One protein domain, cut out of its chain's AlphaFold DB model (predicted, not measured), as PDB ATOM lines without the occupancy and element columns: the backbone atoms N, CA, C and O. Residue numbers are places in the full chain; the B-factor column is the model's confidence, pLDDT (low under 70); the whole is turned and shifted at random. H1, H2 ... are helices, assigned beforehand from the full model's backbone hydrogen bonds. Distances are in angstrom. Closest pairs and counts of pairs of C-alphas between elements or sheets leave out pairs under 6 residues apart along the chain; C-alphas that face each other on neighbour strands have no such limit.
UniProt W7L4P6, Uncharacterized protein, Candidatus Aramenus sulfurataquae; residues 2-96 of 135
ATOM      1  N   SER A   2    -115.919 164.598  90.460       51.50
ATOM      2  CA  SER A   2    -116.515 165.955  90.584       51.50
ATOM      3  C   SER A   2    -116.684 166.706  89.251       51.50
ATOM      4  O   SER A   2    -117.711 167.339  89.050       51.50
ATOM      5  N   GLN A   3    -115.769 166.527  88.285       57.09
ATOM      6  CA  GLN A   3    -115.764 167.295  87.027       57.09
ATOM      7  C   GLN A   3    -117.079 167.260  86.221       57.09
ATOM      8  O   GLN A   3    -117.420 168.247  85.576       57.09
ATOM      9  N   ASN A   4    -117.831 166.151  86.248       62.16
ATOM     10  CA  ASN A   4    -119.095 166.038  85.506       62.16
ATOM     11  C   ASN A   4    -120.256 166.790  86.172       62.16
ATOM     12  O   ASN A   4    -121.162 167.249  85.480       62.16
ATOM     13  N   THR A   5    -120.246 166.899  87.499       69.88
ATOM     14  CA  THR A   5    -121.285 167.610  88.254       69.88
ATOM     15  C   THR A   5    -121.059 169.116  88.174       69.88
ATOM     16  O   THR A   5    -122.007 169.865  87.943       69.88
ATOM     17  N   ASP A   6    -119.797 169.537  88.271       78.62
ATOM     18  CA  ASP A   6    -119.390 170.940  88.170       78.62
ATOM     19  C   ASP A   6    -119.740 171.502  86.776       78.62
ATOM     20  O   ASP A   6    -120.346 172.568  86.655       78.62
ATOM     21  N   ASP A   7    -119.483 170.730  85.713       88.56
ATOM     22  CA  ASP A   7    -119.868 171.077  84.339       88.56
ATOM     23  C   ASP A   7    -121.391 171.163  84.144       88.56
ATOM     24  O   ASP A   7    -121.869 172.054  83.438       88.56
ATOM     25  N   PHE A   8    -122.168 170.280  84.778       93.19
ATOM     26  CA  PHE A   8    -123.629 170.306  84.683       93.19
ATOM     27  C   PHE A   8    -124.217 171.593  85.255       93.19
ATOM     28  O   PHE A   8    -124.978 172.285  84.572       93.19
ATOM     29  N   TYR A   9    -123.850 171.939  86.488       94.06
ATOM     30  CA  TYR A   9    -124.381 173.127  87.151       94.06
ATOM     31  C   TYR A   9    -123.862 174.422  86.535       94.06
ATOM     32  O   TYR A   9    -124.618 175.391  86.428       94.06
ATOM     33  N   TYR A  10    -122.622 174.428  86.044       93.56
ATOM     34  CA  TYR A  10    -122.108 175.538  85.251       93.56
ATOM     35  C   TYR A  10    -122.956 175.766  83.990       93.56
ATOM     36  O   TYR A  10    -123.483 176.861  83.789       93.56
ATOM     37  N   ASN A  11    -123.172 174.734  83.166       95.62
ATOM     38  CA  ASN A  11    -123.961 174.876  81.935       95.62
ATOM     39  C   ASN A  11    -125.427 175.230  82.218       95.62
ATOM     40  O   ASN A  11    -126.000 176.057  81.506       95.62
ATOM     41  N   LEU A  12    -126.022 174.662  83.270       97.00
ATOM     42  CA  LEU A  12    -127.366 175.027  83.714       97.00
ATOM     43  C   LEU A  12    -127.449 176.518  84.065       97.00
ATOM     44  O   LEU A  12    -128.334 177.208  83.567       97.00
ATOM     45  N   THR A  13    -126.489 177.032  84.837       95.94
ATOM     46  CA  THR A  13    -126.407 178.459  85.196       95.94
ATOM     47  C   THR A  13    -126.286 179.338  83.955       95.94
ATOM     48  O   THR A  13    -127.055 180.282  83.771       95.94
ATOM     49  N   GLN A  14    -125.367 178.996  83.052       96.00
ATOM     50  CA  GLN A  14    -125.145 179.751  81.819       96.00
ATOM     51  C   GLN A  14    -126.375 179.763  80.901       96.00
ATOM     52  O   GLN A  14    -126.587 180.732  80.165       96.00
ATOM     53  N   ILE A  15    -127.182 178.701  80.926       96.94
ATOM     54  CA  ILE A  15    -128.449 178.617  80.194       96.94
ATOM     55  C   ILE A  15    -129.550 179.417  80.901       96.94
ATOM     56  O   ILE A  15    -130.300 180.095  80.211       96.94
ATOM     57  N   VAL A  16    -129.618 179.426  82.236       96.25
ATOM     58  CA  VAL A  16    -130.557 180.273  83.000       96.25
ATOM     59  C   VAL A  16    -130.322 181.759  82.722       96.25
ATOM     60  O   VAL A  16    -131.274 182.489  82.454       96.25
ATOM     61  N   ILE A  17    -129.063 182.207  82.715       94.50
ATOM     62  CA  ILE A  17    -128.711 183.601  82.395       94.50
ATOM     63  C   ILE A  17    -129.197 183.967  80.987       94.50
ATOM     64  O   ILE A  17    -129.836 185.001  80.792       94.50
ATOM     65  N   LYS A  18    -128.951 183.096  80.000       94.62
ATOM     66  CA  LYS A  18    -129.430 183.307  78.624       94.62
ATOM     67  C   LYS A  18    -130.953 183.298  78.543       94.62
ATOM     68  O   LYS A  18    -131.514 184.189  77.918       94.62
ATOM     69  N   ALA A  19    -131.611 182.367  79.229       95.25
ATOM     70  CA  ALA A  19    -133.066 182.269  79.280       95.25
ATOM     71  C   ALA A  19    -133.699 183.552  79.835       95.25
ATOM     72  O   ALA A  19    -134.700 184.024  79.299       95.25
ATOM     73  N   LYS A  20    -133.095 184.158  80.865       92.69
ATOM     74  CA  LYS A  20    -133.514 185.463  81.393       92.69
ATOM     75  C   LYS A  20    -133.347 186.585  80.371       92.69
ATOM     76  O   LYS A  20    -134.294 187.339  80.160       92.69
ATOM     77  N   ASN A  21    -132.202 186.653  79.695       91.62
ATOM     78  CA  ASN A  21    -131.950 187.658  78.656       91.62
ATOM     79  C   ASN A  21    -132.918 187.523  77.467       91.62
ATOM     80  O   ASN A  21    -133.429 188.524  76.967       91.62
ATOM     81  N   ASP A  22    -133.226 186.287  77.071       93.31
ATOM     82  CA  ASP A  22    -134.187 185.950  76.014       93.31
ATOM     83  C   ASP A  22    -135.654 186.090  76.464       93.31
ATOM     84  O   ASP A  22    -136.569 185.882  75.667       93.31
ATOM     85  N   LYS A  23    -135.906 186.423  77.738       92.81
ATOM     86  CA  LYS A  23    -137.246 186.473  78.350       92.81
ATOM     87  C   LYS A  23    -138.033 185.166  78.182       92.81
ATOM     88  O   LYS A  23    -139.262 185.177  78.104       92.81
ATOM     89  N   LEU A  24    -137.328 184.034  78.159       94.44
ATOM     90  CA  LEU A  24    -137.929 182.707  78.127       94.44
ATOM     91  C   LEU A  24    -138.730 182.486  79.414       94.44
ATOM     92  O   LEU A  24    -138.194 182.524  80.521       94.44
ATOM     93  N   SER A  25    -140.028 182.251  79.275       94.00
ATOM     94  CA  SER A  25    -140.917 182.017  80.414       94.00
ATOM     95  C   SER A  25    -140.852 180.572  80.910       94.00
ATOM     96  O   SER A  25    -140.585 179.639  80.148       94.00
ATOM     97  N   SER A  26    -141.175 180.360  82.189       94.56
ATOM     98  CA  SER A  26    -141.322 179.010  82.745       94.56
ATOM     99  C   SER A  26    -142.410 178.198  82.035       94.56
ATOM    100  O   SER A  26    -142.243 176.994  81.880       94.56
ATOM    101  N   SER A  27    -143.472 178.844  81.535       95.81
ATOM    102  CA  SER A  27    -144.517 178.190  80.737       95.81
ATOM    103  C   SER A  27    -143.971 177.612  79.431       95.81
ATOM    104  O   SER A  27    -144.233 176.458  79.120       95.81
ATOM    105  N   GLN A  28    -143.140 178.362  78.701       97.19
ATOM    106  CA  GLN A  28    -142.501 177.858  77.478       97.19
ATOM    107  C   GLN A  28    -141.531 176.704  77.769       97.19
ATOM    108  O   GLN A  28    -141.424 175.770  76.979       97.19
ATOM    109  N   ILE A  29    -140.829 176.735  78.908       97.62
ATOM    110  CA  ILE A  29    -139.978 175.611  79.332       97.62
ATOM    111  C   ILE A  29    -140.843 174.399  79.702       97.62
ATOM    112  O   ILE A  29    -140.474 173.268  79.392       97.62
ATOM    113  N   ASN A  30    -142.000 174.626  80.327       97.94
ATOM    114  CA  ASN A  30    -142.953 173.574  80.651       97.94
ATOM    115  C   ASN A  30    -143.492 172.884  79.391       97.94
ATOM    116  O   ASN A  30    -143.513 171.663  79.361       97.94
ATOM    117  N   GLU A  31    -143.811 173.625  78.327       97.69
ATOM    118  CA  GLU A  31    -144.209 173.037  77.034       97.69
ATOM    119  C   GLU A  31    -143.118 172.119  76.452       97.69
ATOM    120  O   GLU A  31    -143.412 171.065  75.888       97.69
ATOM    121  N   ILE A  32    -141.841 172.497  76.595       97.94
ATOM    122  CA  ILE A  32    -140.710 171.645  76.194       97.94
ATOM    123  C   ILE A  32    -140.649 170.385  77.067       97.94
ATOM    124  O   ILE A  32    -140.394 169.296  76.551       97.94
ATOM    125  N   LEU A  33    -140.861 170.526  78.377       97.94
ATOM    126  CA  LEU A  33    -140.840 169.407  79.314       97.94
ATOM    127  C   LEU A  33    -141.974 168.415  79.037       97.94
ATOM    128  O   LEU A  33    -141.706 167.220  78.965       97.94
ATOM    129  N   GLU A  34    -143.196 168.900  78.838       98.12
ATOM    130  CA  GLU A  34    -144.365 168.087  78.483       98.12
ATOM    131  C   GLU A  34    -144.117 167.328  77.179       98.12
ATOM    132  O   GLU A  34    -144.159 166.100  77.166       98.12
ATOM    133  N   TYR A  35    -143.690 168.022  76.117       98.31
ATOM    134  CA  TYR A  35    -143.359 167.353  74.856       98.31
ATOM    135  C   TYR A  35    -142.260 166.297  75.031       98.31
ATOM    136  O   TYR A  35    -142.318 165.224  74.437       98.31
ATOM    137  N   SER A  36    -141.256 166.563  75.873       97.56
ATOM    138  CA  SER A  36    -140.200 165.586  76.153       97.56
ATOM    139  C   SER A  36    -140.698 164.336  76.879       97.56
ATOM    140  O   SER A  36    -139.999 163.328  76.839       97.56
ATOM    141  N   GLN A  37    -141.845 164.383  77.561       95.69
ATOM    142  CA  GLN A  37    -142.485 163.225  78.198       95.69
ATOM    143  C   GLN A  37    -143.345 162.431  77.205       95.69
ATOM    144  O   GLN A  37    -143.488 161.222  77.375       95.69
ATOM    145  N   ASP A  38    -143.839 163.085  76.153       97.12
ATOM    146  CA  ASP A  38    -144.675 162.477  75.112       97.12
ATOM    147  C   ASP A  38    -143.874 161.778  73.997       97.12
ATOM    148  O   ASP A  38    -144.437 161.004  73.223       97.12
ATOM    149  N   THR A  39    -142.563 162.026  73.900       96.56
ATOM    150  CA  THR A  39    -141.670 161.358  72.935       96.56
ATOM    151  C   THR A  39    -140.468 160.713  73.621       96.56
ATOM    152  O   THR A  39    -139.970 161.209  74.630       96.56
ATOM    153  N   GLU A  40    -139.966 159.627  73.036       96.06
ATOM    154  CA  GLU A  40    -138.667 159.019  73.363       96.06
ATOM    155  C   GLU A  40    -137.606 159.310  72.280       96.06
ATOM    156  O   GLU A  40    -136.428 158.978  72.448       96.06
ATOM    157  N   ASP A  41    -137.985 159.957  71.168       97.31
ATOM    158  CA  ASP A  41    -137.052 160.338  70.109       97.31
ATOM    159  C   ASP A  41    -136.407 161.701  70.410       97.31
ATOM    160  O   ASP A  41    -137.022 162.771  70.341       97.31
ATOM    161  N   LYS A  42    -135.098 161.670  70.690       96.88
ATOM    162  CA  LYS A  42    -134.289 162.874  70.937       96.88
ATOM    163  C   LYS A  42    -134.332 163.865  69.776       96.88
ATOM    164  O   LYS A  42    -134.319 165.073  70.009       96.88
ATOM    165  N   ASN A  43    -134.356 163.386  68.536       97.44
ATOM    166  CA  ASN A  43    -134.368 164.257  67.367       97.44
ATOM    167  C   ASN A  43    -135.706 164.980  67.229       97.44
ATOM    168  O   ASN A  43    -135.711 166.166  66.900       97.44
ATOM    169  N   GLU A  44    -136.821 164.314  67.535       98.19
ATOM    170  CA  GLU A  44    -138.133 164.965  67.574       98.19
ATOM    171  C   GLU A  44    -138.167 166.074  68.625       98.19
ATOM    172  O   GLU A  44    -138.581 167.196  68.320       98.19
ATOM    173  N   LEU A  45    -137.653 165.810  69.831       98.50
ATOM    174  CA  LEU A  45    -137.529 166.830  70.875       98.50
ATOM    175  C   LEU A  45    -136.640 168.001  70.428       98.50
ATOM    176  O   LEU A  45    -136.989 169.164  70.635       98.50
ATOM    177  N   PHE A  46    -135.508 167.732  69.774       98.31
ATOM    178  CA  PHE A  46    -134.626 168.791  69.275       98.31
ATOM    179  C   PHE A  46    -135.310 169.648  68.206       98.31
ATOM    180  O   PHE A  46    -135.207 170.877  68.243       98.31
ATOM    181  N   ILE A  47    -136.043 169.026  67.281       98.19
ATOM    182  CA  ILE A  47    -136.840 169.728  66.268       98.19
ATOM    183  C   ILE A  47    -137.925 170.578  66.929       98.19
ATOM    184  O   ILE A  47    -138.108 171.739  66.549       98.19
ATOM    185  N   PHE A  48    -138.604 170.042  67.942       98.06
ATOM    186  CA  PHE A  48    -139.606 170.777  68.704       98.06
ATOM    187  C   PHE A  48    -139.009 172.025  69.368       98.06
ATOM    188  O   PHE A  48    -139.507 173.128  69.135       98.06
ATOM    189  N   ILE A  49    -137.894 171.889  70.094       97.94
ATOM    190  CA  ILE A  49    -137.189 173.013  70.737       97.94
ATOM    191  C   ILE A  49    -136.784 174.072  69.701       97.94
ATOM    192  O   ILE A  49    -137.018 175.263  69.911       97.94
ATOM    193  N   MET A  50    -136.231 173.666  68.550       97.50
ATOM    194  CA  MET A  50    -135.883 174.598  67.465       97.50
ATOM    195  C   MET A  50    -137.105 175.342  66.911       97.50
ATOM    196  O   MET A  50    -137.019 176.525  66.574       97.50
ATOM    197  N   ARG A  51    -138.247 174.663  66.783       96.81
ATOM    198  CA  ARG A  51    -139.483 175.271  66.278       96.81
ATOM    199  C   ARG A  51    -140.056 176.272  67.275       96.81
ATOM    200  O   ARG A  51    -140.467 177.360  66.868       96.81
ATOM    201  N   GLN A  52    -140.095 175.915  68.555       95.25
ATOM    202  CA  GLN A  52    -140.653 176.775  69.592       95.25
ATOM    203  C   GLN A  52    -139.760 177.987  69.873       95.25
ATOM    204  O   GLN A  52    -140.277 179.083  70.073       95.25
ATOM    205  N   SER A  53    -138.436 177.847  69.765       95.06
ATOM    206  CA  SER A  53    -137.505 178.964  69.982       95.06
ATOM    207  C   SER A  53    -137.636 180.090  68.963       95.06
ATOM    208  O   SER A  53    -137.443 181.255  69.308       95.06
ATOM    209  N   LYS A  54    -138.030 179.770  67.724       91.69
ATOM    210  CA  LYS A  54    -138.359 180.779  66.705       91.69
ATOM    211  C   LYS A  54    -139.661 181.513  67.008       91.69
ATOM    212  O   LYS A  54    -139.747 182.708  66.760       91.69
ATOM    213  N   LYS A  55    -140.670 180.807  67.526       87.44
ATOM    214  CA  LYS A  55    -141.970 181.400  67.883       87.44
ATOM    215  C   LYS A  55    -141.890 182.252  69.147       87.44
ATOM    216  O   LYS A  55    -142.533 183.289  69.225       87.44
ATOM    217  N   GLY A  56    -141.126 181.785  70.130       83.38
ATOM    218  CA  GLY A  56    -140.976 182.421  71.434       83.38
ATOM    219  C   GLY A  56    -139.780 183.361  71.552       83.38
ATOM    220  O   GLY A  56    -139.566 183.888  72.634       83.38
ATOM    221  N   TYR A  57    -139.007 183.552  70.478       90.19
ATOM    222  CA  TYR A  57    -137.840 184.441  70.413       90.19
ATOM    223  C   TYR A  57    -136.691 184.127  71.394       90.19
ATOM    224  O   TYR A  57    -135.892 185.001  71.699       90.19
ATOM    225  N   TYR A  58    -136.530 182.865  71.809       94.19
ATOM    226  CA  TYR A  58    -135.446 182.402  72.698       94.19
ATOM    227  C   TYR A  58    -134.386 181.564  71.960       94.19
ATOM    228  O   TYR A  58    -133.928 180.507  72.405       94.19
ATOM    229  N   THR A  59    -134.039 181.986  70.743       94.56
ATOM    230  CA  THR A  59    -133.204 181.188  69.828       94.56
ATOM    231  C   THR A  59    -131.798 180.926  70.382       94.56
ATOM    232  O   THR A  59    -131.278 179.825  70.193       94.56
ATOM    233  N   GLU A  60    -131.191 181.876  71.094       95.31
ATOM    234  CA  GLU A  60    -129.839 181.710  71.650       95.31
ATOM    235  C   GLU A  60    -129.823 180.771  72.861       95.31
ATOM    236  O   GLU A  60    -128.931 179.918  72.986       95.31
ATOM    237  N   THR A  61    -130.858 180.834  73.700       96.94
ATOM    238  CA  THR A  61    -131.086 179.853  74.769       96.94
ATOM    239  C   THR A  61    -131.256 178.446  74.196       96.94
ATOM    240  O   THR A  61    -130.569 177.516  74.620       96.94
ATOM    241  N   ALA A  62    -132.096 178.287  73.167       97.50
ATOM    242  CA  ALA A  62    -132.324 176.993  72.526       97.50
ATOM    243  C   ALA A  62    -131.054 176.419  71.881       97.50
ATOM    244  O   ALA A  62    -130.754 175.239  72.065       97.50
ATOM    245  N   LYS A  63    -130.264 177.239  71.175       97.50
ATOM    246  CA  LYS A  63    -128.961 176.817  70.631       97.50
ATOM    247  C   LYS A  63    -128.032 176.319  71.736       97.50
ATOM    248  O   LYS A  63    -127.419 175.267  71.575       97.50
ATOM    249  N   SER A  64    -127.956 177.045  72.852       97.62
ATOM    250  CA  SER A  64    -127.097 176.684  73.986       97.62
ATOM    251  C   SER A  64    -127.510 175.347  74.603       97.62
ATOM    252  O   SER A  64    -126.660 174.474  74.782       97.62
ATOM    253  N   MET A  65    -128.810 175.147  74.842       97.81
ATOM    254  CA  MET A  65    -129.358 173.878  75.339       97.81
ATOM    255  C   MET A  65    -129.044 172.716  74.395       97.81
ATOM    256  O   MET A  65    -128.464 171.717  74.811       97.81
ATOM    257  N   LEU A  66    -129.378 172.853  73.109       98.12
ATOM    258  CA  LEU A  66    -129.197 171.782  72.125       98.12
ATOM    259  C   LEU A  66    -127.719 171.440  71.916       98.12
ATOM    260  O   LEU A  66    -127.371 170.266  71.799       98.12
ATOM    261  N   ASN A  67    -126.841 172.444  71.903       97.75
ATOM    262  CA  ASN A  67    -125.401 172.227  71.833       97.75
ATOM    263  C   ASN A  67    -124.903 171.445  73.056       97.75
ATOM    264  O   ASN A  67    -124.155 170.482  72.905       97.75
ATOM    265  N   TYR A  68    -125.364 171.806  74.255       97.50
ATOM    266  CA  TYR A  68    -125.010 171.097  75.480       97.50
ATOM    267  C   TYR A  68    -125.486 169.636  75.460       97.50
ATOM    268  O   TYR A  68    -124.683 168.724  75.676       97.50
ATOM    269  N   PHE A  69    -126.752 169.395  75.099       97.69
ATOM    270  CA  PHE A  69    -127.327 168.048  75.013       97.69
ATOM    271  C   PHE A  69    -126.572 167.163  74.020       97.69
ATOM    272  O   PHE A  69    -126.271 166.007  74.326       97.69
ATOM    273  N   LYS A  70    -126.221 167.711  72.849       96.81
ATOM    274  CA  LYS A  70    -125.458 166.991  71.823       96.81
ATOM    275  C   LYS A  70    -124.021 166.716  72.263       96.81
ATOM    276  O   LYS A  70    -123.587 165.575  72.186       96.81
ATOM    277  N   ASN A  71    -123.298 167.719  72.758       96.25
ATOM    278  CA  ASN A  71    -121.875 167.575  73.095       96.25
ATOM    279  C   ASN A  71    -121.639 166.634  74.279       96.25
ATOM    280  O   ASN A  71    -120.602 165.979  74.350       96.25
ATOM    281  N   LYS A  72    -122.602 166.548  75.202       95.56
ATOM    282  CA  LYS A  72    -122.560 165.605  76.326       95.56
ATOM    283  C   LYS A  72    -123.203 164.256  76.012       95.56
ATOM    284  O   LYS A  72    -123.271 163.418  76.904       95.56
ATOM    285  N   ASN A  73    -123.641 164.034  74.770       95.25
ATOM    286  CA  ASN A  73    -124.320 162.815  74.329       95.25
ATOM    287  C   ASN A  73    -125.473 162.408  75.258       95.25
ATOM    288  O   ASN A  73    -125.640 161.228  75.565       95.25
ATOM    289  N   MET A  74    -126.261 163.386  75.710       96.25
ATOM    290  CA  MET A  74    -127.294 163.135  76.707       96.25
ATOM    291  C   MET A  74    -128.374 162.188  76.180       96.25
ATOM    292  O   MET A  74    -128.776 162.245  75.007       96.25
ATOM    293  N   ASP A  75    -128.849 161.307  77.052       96.62
ATOM    294  CA  ASP A  75    -130.062 160.525  76.832       96.62
ATOM    295  C   ASP A  75    -131.331 161.326  77.192       96.62
ATOM    296  O   ASP A  75    -131.262 162.435  77.731       96.62
ATOM    297  N   MET A  76    -132.509 160.786  76.862       97.44
ATOM    298  CA  MET A  76    -133.790 161.453  77.138       97.44
ATOM    299  C   MET A  76    -134.004 161.721  78.631       97.44
ATOM    300  O   MET A  76    -134.518 162.777  78.996       97.44
ATOM    301  N   THR A  77    -133.573 160.813  79.507       97.25
ATOM    302  CA  THR A  77    -133.705 160.962  80.962       97.25
ATOM    303  C   THR A  77    -132.881 162.141  81.475       97.25
ATOM    304  O   THR A  77    -133.373 162.962  82.253       97.25
ATOM    305  N   GLN A  78    -131.640 162.272  81.011       96.94
ATOM    306  CA  GLN A  78    -130.755 163.387  81.340       96.94
ATOM    307  C   GLN A  78    -131.298 164.715  80.802       96.94
ATOM    308  O   GLN A  78    -131.284 165.713  81.526       96.94
ATOM    309  N   ILE A  79    -131.830 164.723  79.575       98.12
ATOM    310  CA  ILE A  79    -132.448 165.908  78.965       98.12
ATOM    311  C   ILE A  79    -133.678 166.353  79.769       98.12
ATOM    312  O   ILE A  79    -133.764 167.518  80.156       98.12
ATOM    313  N   ARG A  80    -134.592 165.430  80.100       98.12
ATOM    314  CA  ARG A  80    -135.778 165.698  80.937       98.12
ATOM    315  C   ARG A  80    -135.384 166.276  82.292       98.12
ATOM    316  O   ARG A  80    -135.944 167.284  82.721       98.12
ATOM    317  N   LYS A  81    -134.377 165.684  82.946       97.44
ATOM    318  CA  LYS A  81    -133.839 166.192  84.216       97.44
ATOM    319  C   LYS A  81    -133.318 167.623  84.072       97.44
ATOM    320  O   LYS A  81    -133.616 168.463  84.917       97.44
ATOM    321  N   PHE A  82    -132.563 167.907  83.012       97.94
ATOM    322  CA  PHE A  82    -132.044 169.247  82.752       97.94
ATOM    323  C   PHE A  82    -133.175 170.263  82.549       97.94
ATOM    324  O   PHE A  82    -133.183 171.305  83.202       97.94
ATOM    325  N   ILE A  83    -134.149 169.956  81.687       98.00
ATOM    326  CA  ILE A  83    -135.285 170.845  81.400       98.00
ATOM    327  C   ILE A  83    -136.116 171.086  82.669       98.00
ATOM    328  O   ILE A  83    -136.495 172.224  82.944       98.00
ATOM    329  N   GLY A  84    -136.348 170.049  83.478       98.00
ATOM    330  CA  GLY A  84    -137.051 170.171  84.756       98.00
ATOM    331  C   GLY A  84    -136.343 171.104  85.740       98.00
ATOM    332  O   GLY A  84    -136.983 171.969  86.338       98.00
ATOM    333  N   LEU A  85    -135.017 170.992  85.864       97.19
ATOM    334  CA  LEU A  85    -134.228 171.897  86.707       97.19
ATOM    335  C   LEU A  85    -134.217 173.331  86.165       97.19
ATOM    336  O   LEU A  85    -134.348 174.275  86.941       97.19
ATOM    337  N   LEU A  86    -134.119 173.505  84.844       97.69
ATOM    338  CA  LEU A  86    -134.218 174.815  84.204       97.69
ATOM    339  C   LEU A  86    -135.575 175.474  84.492       97.69
ATOM    340  O   LEU A  86    -135.611 176.643  84.873       97.69
ATOM    341  N   LYS A  87    -136.682 174.727  84.365       97.19
ATOM    342  CA  LYS A  87    -138.028 175.214  84.709       97.19
ATOM    343  C   LYS A  87    -138.069 175.696  86.154       97.19
ATOM    344  O   LYS A  87    -138.474 176.829  86.402       97.19
ATOM    345  N   TRP A  88    -137.619 174.854  87.082       96.00
ATOM    346  CA  TRP A  88    -137.641 175.164  88.509       96.00
ATOM    347  C   TRP A  88    -136.834 176.425  88.837       96.00
ATOM    348  O   TRP A  88    -137.334 177.301  89.537       96.00
ATOM    349  N   LEU A  89    -135.630 176.577  88.274       95.44
ATOM    350  CA  LEU A  89    -134.816 177.782  88.465       95.44
ATOM    351  C   LEU A  89    -135.492 179.030  87.893       95.44
ATOM    352  O   LEU A  89    -135.504 180.077  88.535       95.44
ATOM    353  N   MET A  90    -136.097 178.935  86.710       94.81
ATOM    354  CA  MET A  90    -136.795 180.073  86.103       94.81
ATOM    355  C   MET A  90    -138.036 180.495  86.900       94.81
ATOM    356  O   MET A  90    -138.350 181.686  86.947       94.81
ATOM    357  N   GLU A  91    -138.711 179.554  87.566       94.50
ATOM    358  CA  GLU A  91    -139.803 179.838  88.506       94.50
ATOM    359  C   GLU A  91    -139.288 180.466  89.803       94.50
ATOM    360  O   GLU A  91    -139.787 181.515  90.214       94.50
ATOM    361  N   ALA A  92    -138.257 179.871  90.405       92.00
ATOM    362  CA  ALA A  92    -137.638 180.346  91.640       92.00
ATOM    363  C   ALA A  92    -137.097 181.779  91.504       92.00
ATOM    364  O   ALA A  92    -137.172 182.573  92.436       92.00
ATOM    365  N   LEU A  93    -136.595 182.133  90.321       92.00
ATOM    366  CA  LEU A  93    -136.008 183.441  90.038       92.00
ATOM    367  C   LEU A  93    -137.006 184.417  89.401       92.00
ATOM    368  O   LEU A  93    -136.581 185.470  88.931       92.00
ATOM    369  N   LYS A  94    -138.307 184.106  89.302       88.12
ATOM    370  CA  LYS A  94    -139.277 184.906  88.523       88.12
ATOM    371  C   LYS A  94    -139.306 186.392  88.913       88.12
ATOM    372  O   LYS A  94    -139.405 187.225  88.020       88.12
ATOM    373  N   GLY A  95    -139.175 186.710  90.203       85.19
ATOM    374  CA  GLY A  95    -139.142 188.088  90.722       85.19
ATOM    375  C   GLY A  95    -137.794 188.808  90.589       85.19
ATOM    376  O   GLY A  95    -137.694 189.978  90.934       85.19
ATOM    377  N   ILE A  96    -136.755 188.128  90.097       87.94
ATOM    378  CA  ILE A  96    -135.422 188.703  89.902       87.94
ATOM    379  C   ILE A  96    -135.288 189.128  88.439       87.94
ATOM    380  O   ILE A  96    -135.215 188.278  87.541       87.94
TER     381      ILE A  96
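This is residues 2 to 96 of the 135 residues of an uncharacterized protein of Candidatus Aramenus sulfurataquae (UniProt W7L4P6). Five helices stand in a compact ring, in the order H1, H4, H3, H2, H5 and back to H1. Going round it, neighbours from H1 through H4, H3 and H2 to H5 pack side by side and run opposite ways, and the ring closes where H1 meets H5 at a steep 51 degrees. H1, the longest helix, joins the ring through residues 11 to 20, and its beginning points away from H4 and H5. The printed part has 95 residues with five named helices, H1 to H5 along the chain, and no named strand: the class is all helix. The radius of gyration of the C-alphas is 12.3 A, and the spans are 35 by 33 by 20 A.

Start with H1, residues 3 to 21; a tight link leads from it to H2, residues 26 to 38, yet these two are apart. H2 forms a helical hairpin with H3, residues 42 to 55: residues 32 to 36 of H2 touch residues 45 to 49 of H3, closest at the C-alphas of Ser 36 and Leu 45, 6.0 A apart. H3 and H4, residues 59 to 71, form the next hairpin, closest at the C-alphas of Ser 53 and Thr 59, 4.8 A apart. Look back from H4 to H1: they touch at a shallow tilt of 14 degrees, opposite ways, with residues 11 to 19 of H1 alone, closest at the C-alphas of Lys 18 and Thr 61, 5.4 A apart. H5, residues 76 to 92, touches H2 at a shallow tilt of 20 degrees, opposite ways, closest at the C-alphas of Ser 26 and Lys 87, 5.4 A apart. H5 touches H1 the same way, with residues 12 to 20 of H1 alone, closest at the C-alphas of Val 16 and Leu 86, 6.7 A apart. H4 and H5 are close but not clearly touching, and H1 and H3 are apart. In H1, H2, H4 and H5 each O i to N i+4 pair is within hydrogen-bond range; in H3 it is 8 of 10.

Find C-alpha 3 at (-115.764, 167.295, 87.027); from there H1 runs 27.3 A to C-alpha 21. H2 measures 18.5 A, H3 20.3 A and H4 18.0 A from first to last C-alpha. H5 runs 24.1 A from C-alpha 76 at (-133.790, 161.453, 77.138) to C-alpha 92 at (-137.638, 180.346, 91.640).

The two C-alphas farthest apart, those of Ser 2 and Lys 55, are 37.4 A apart. The printed part has no cut, and its four links between helices are tight. Look at residues 2 to 5 for pLDDT under 70; the mean of the printed part is 93.9.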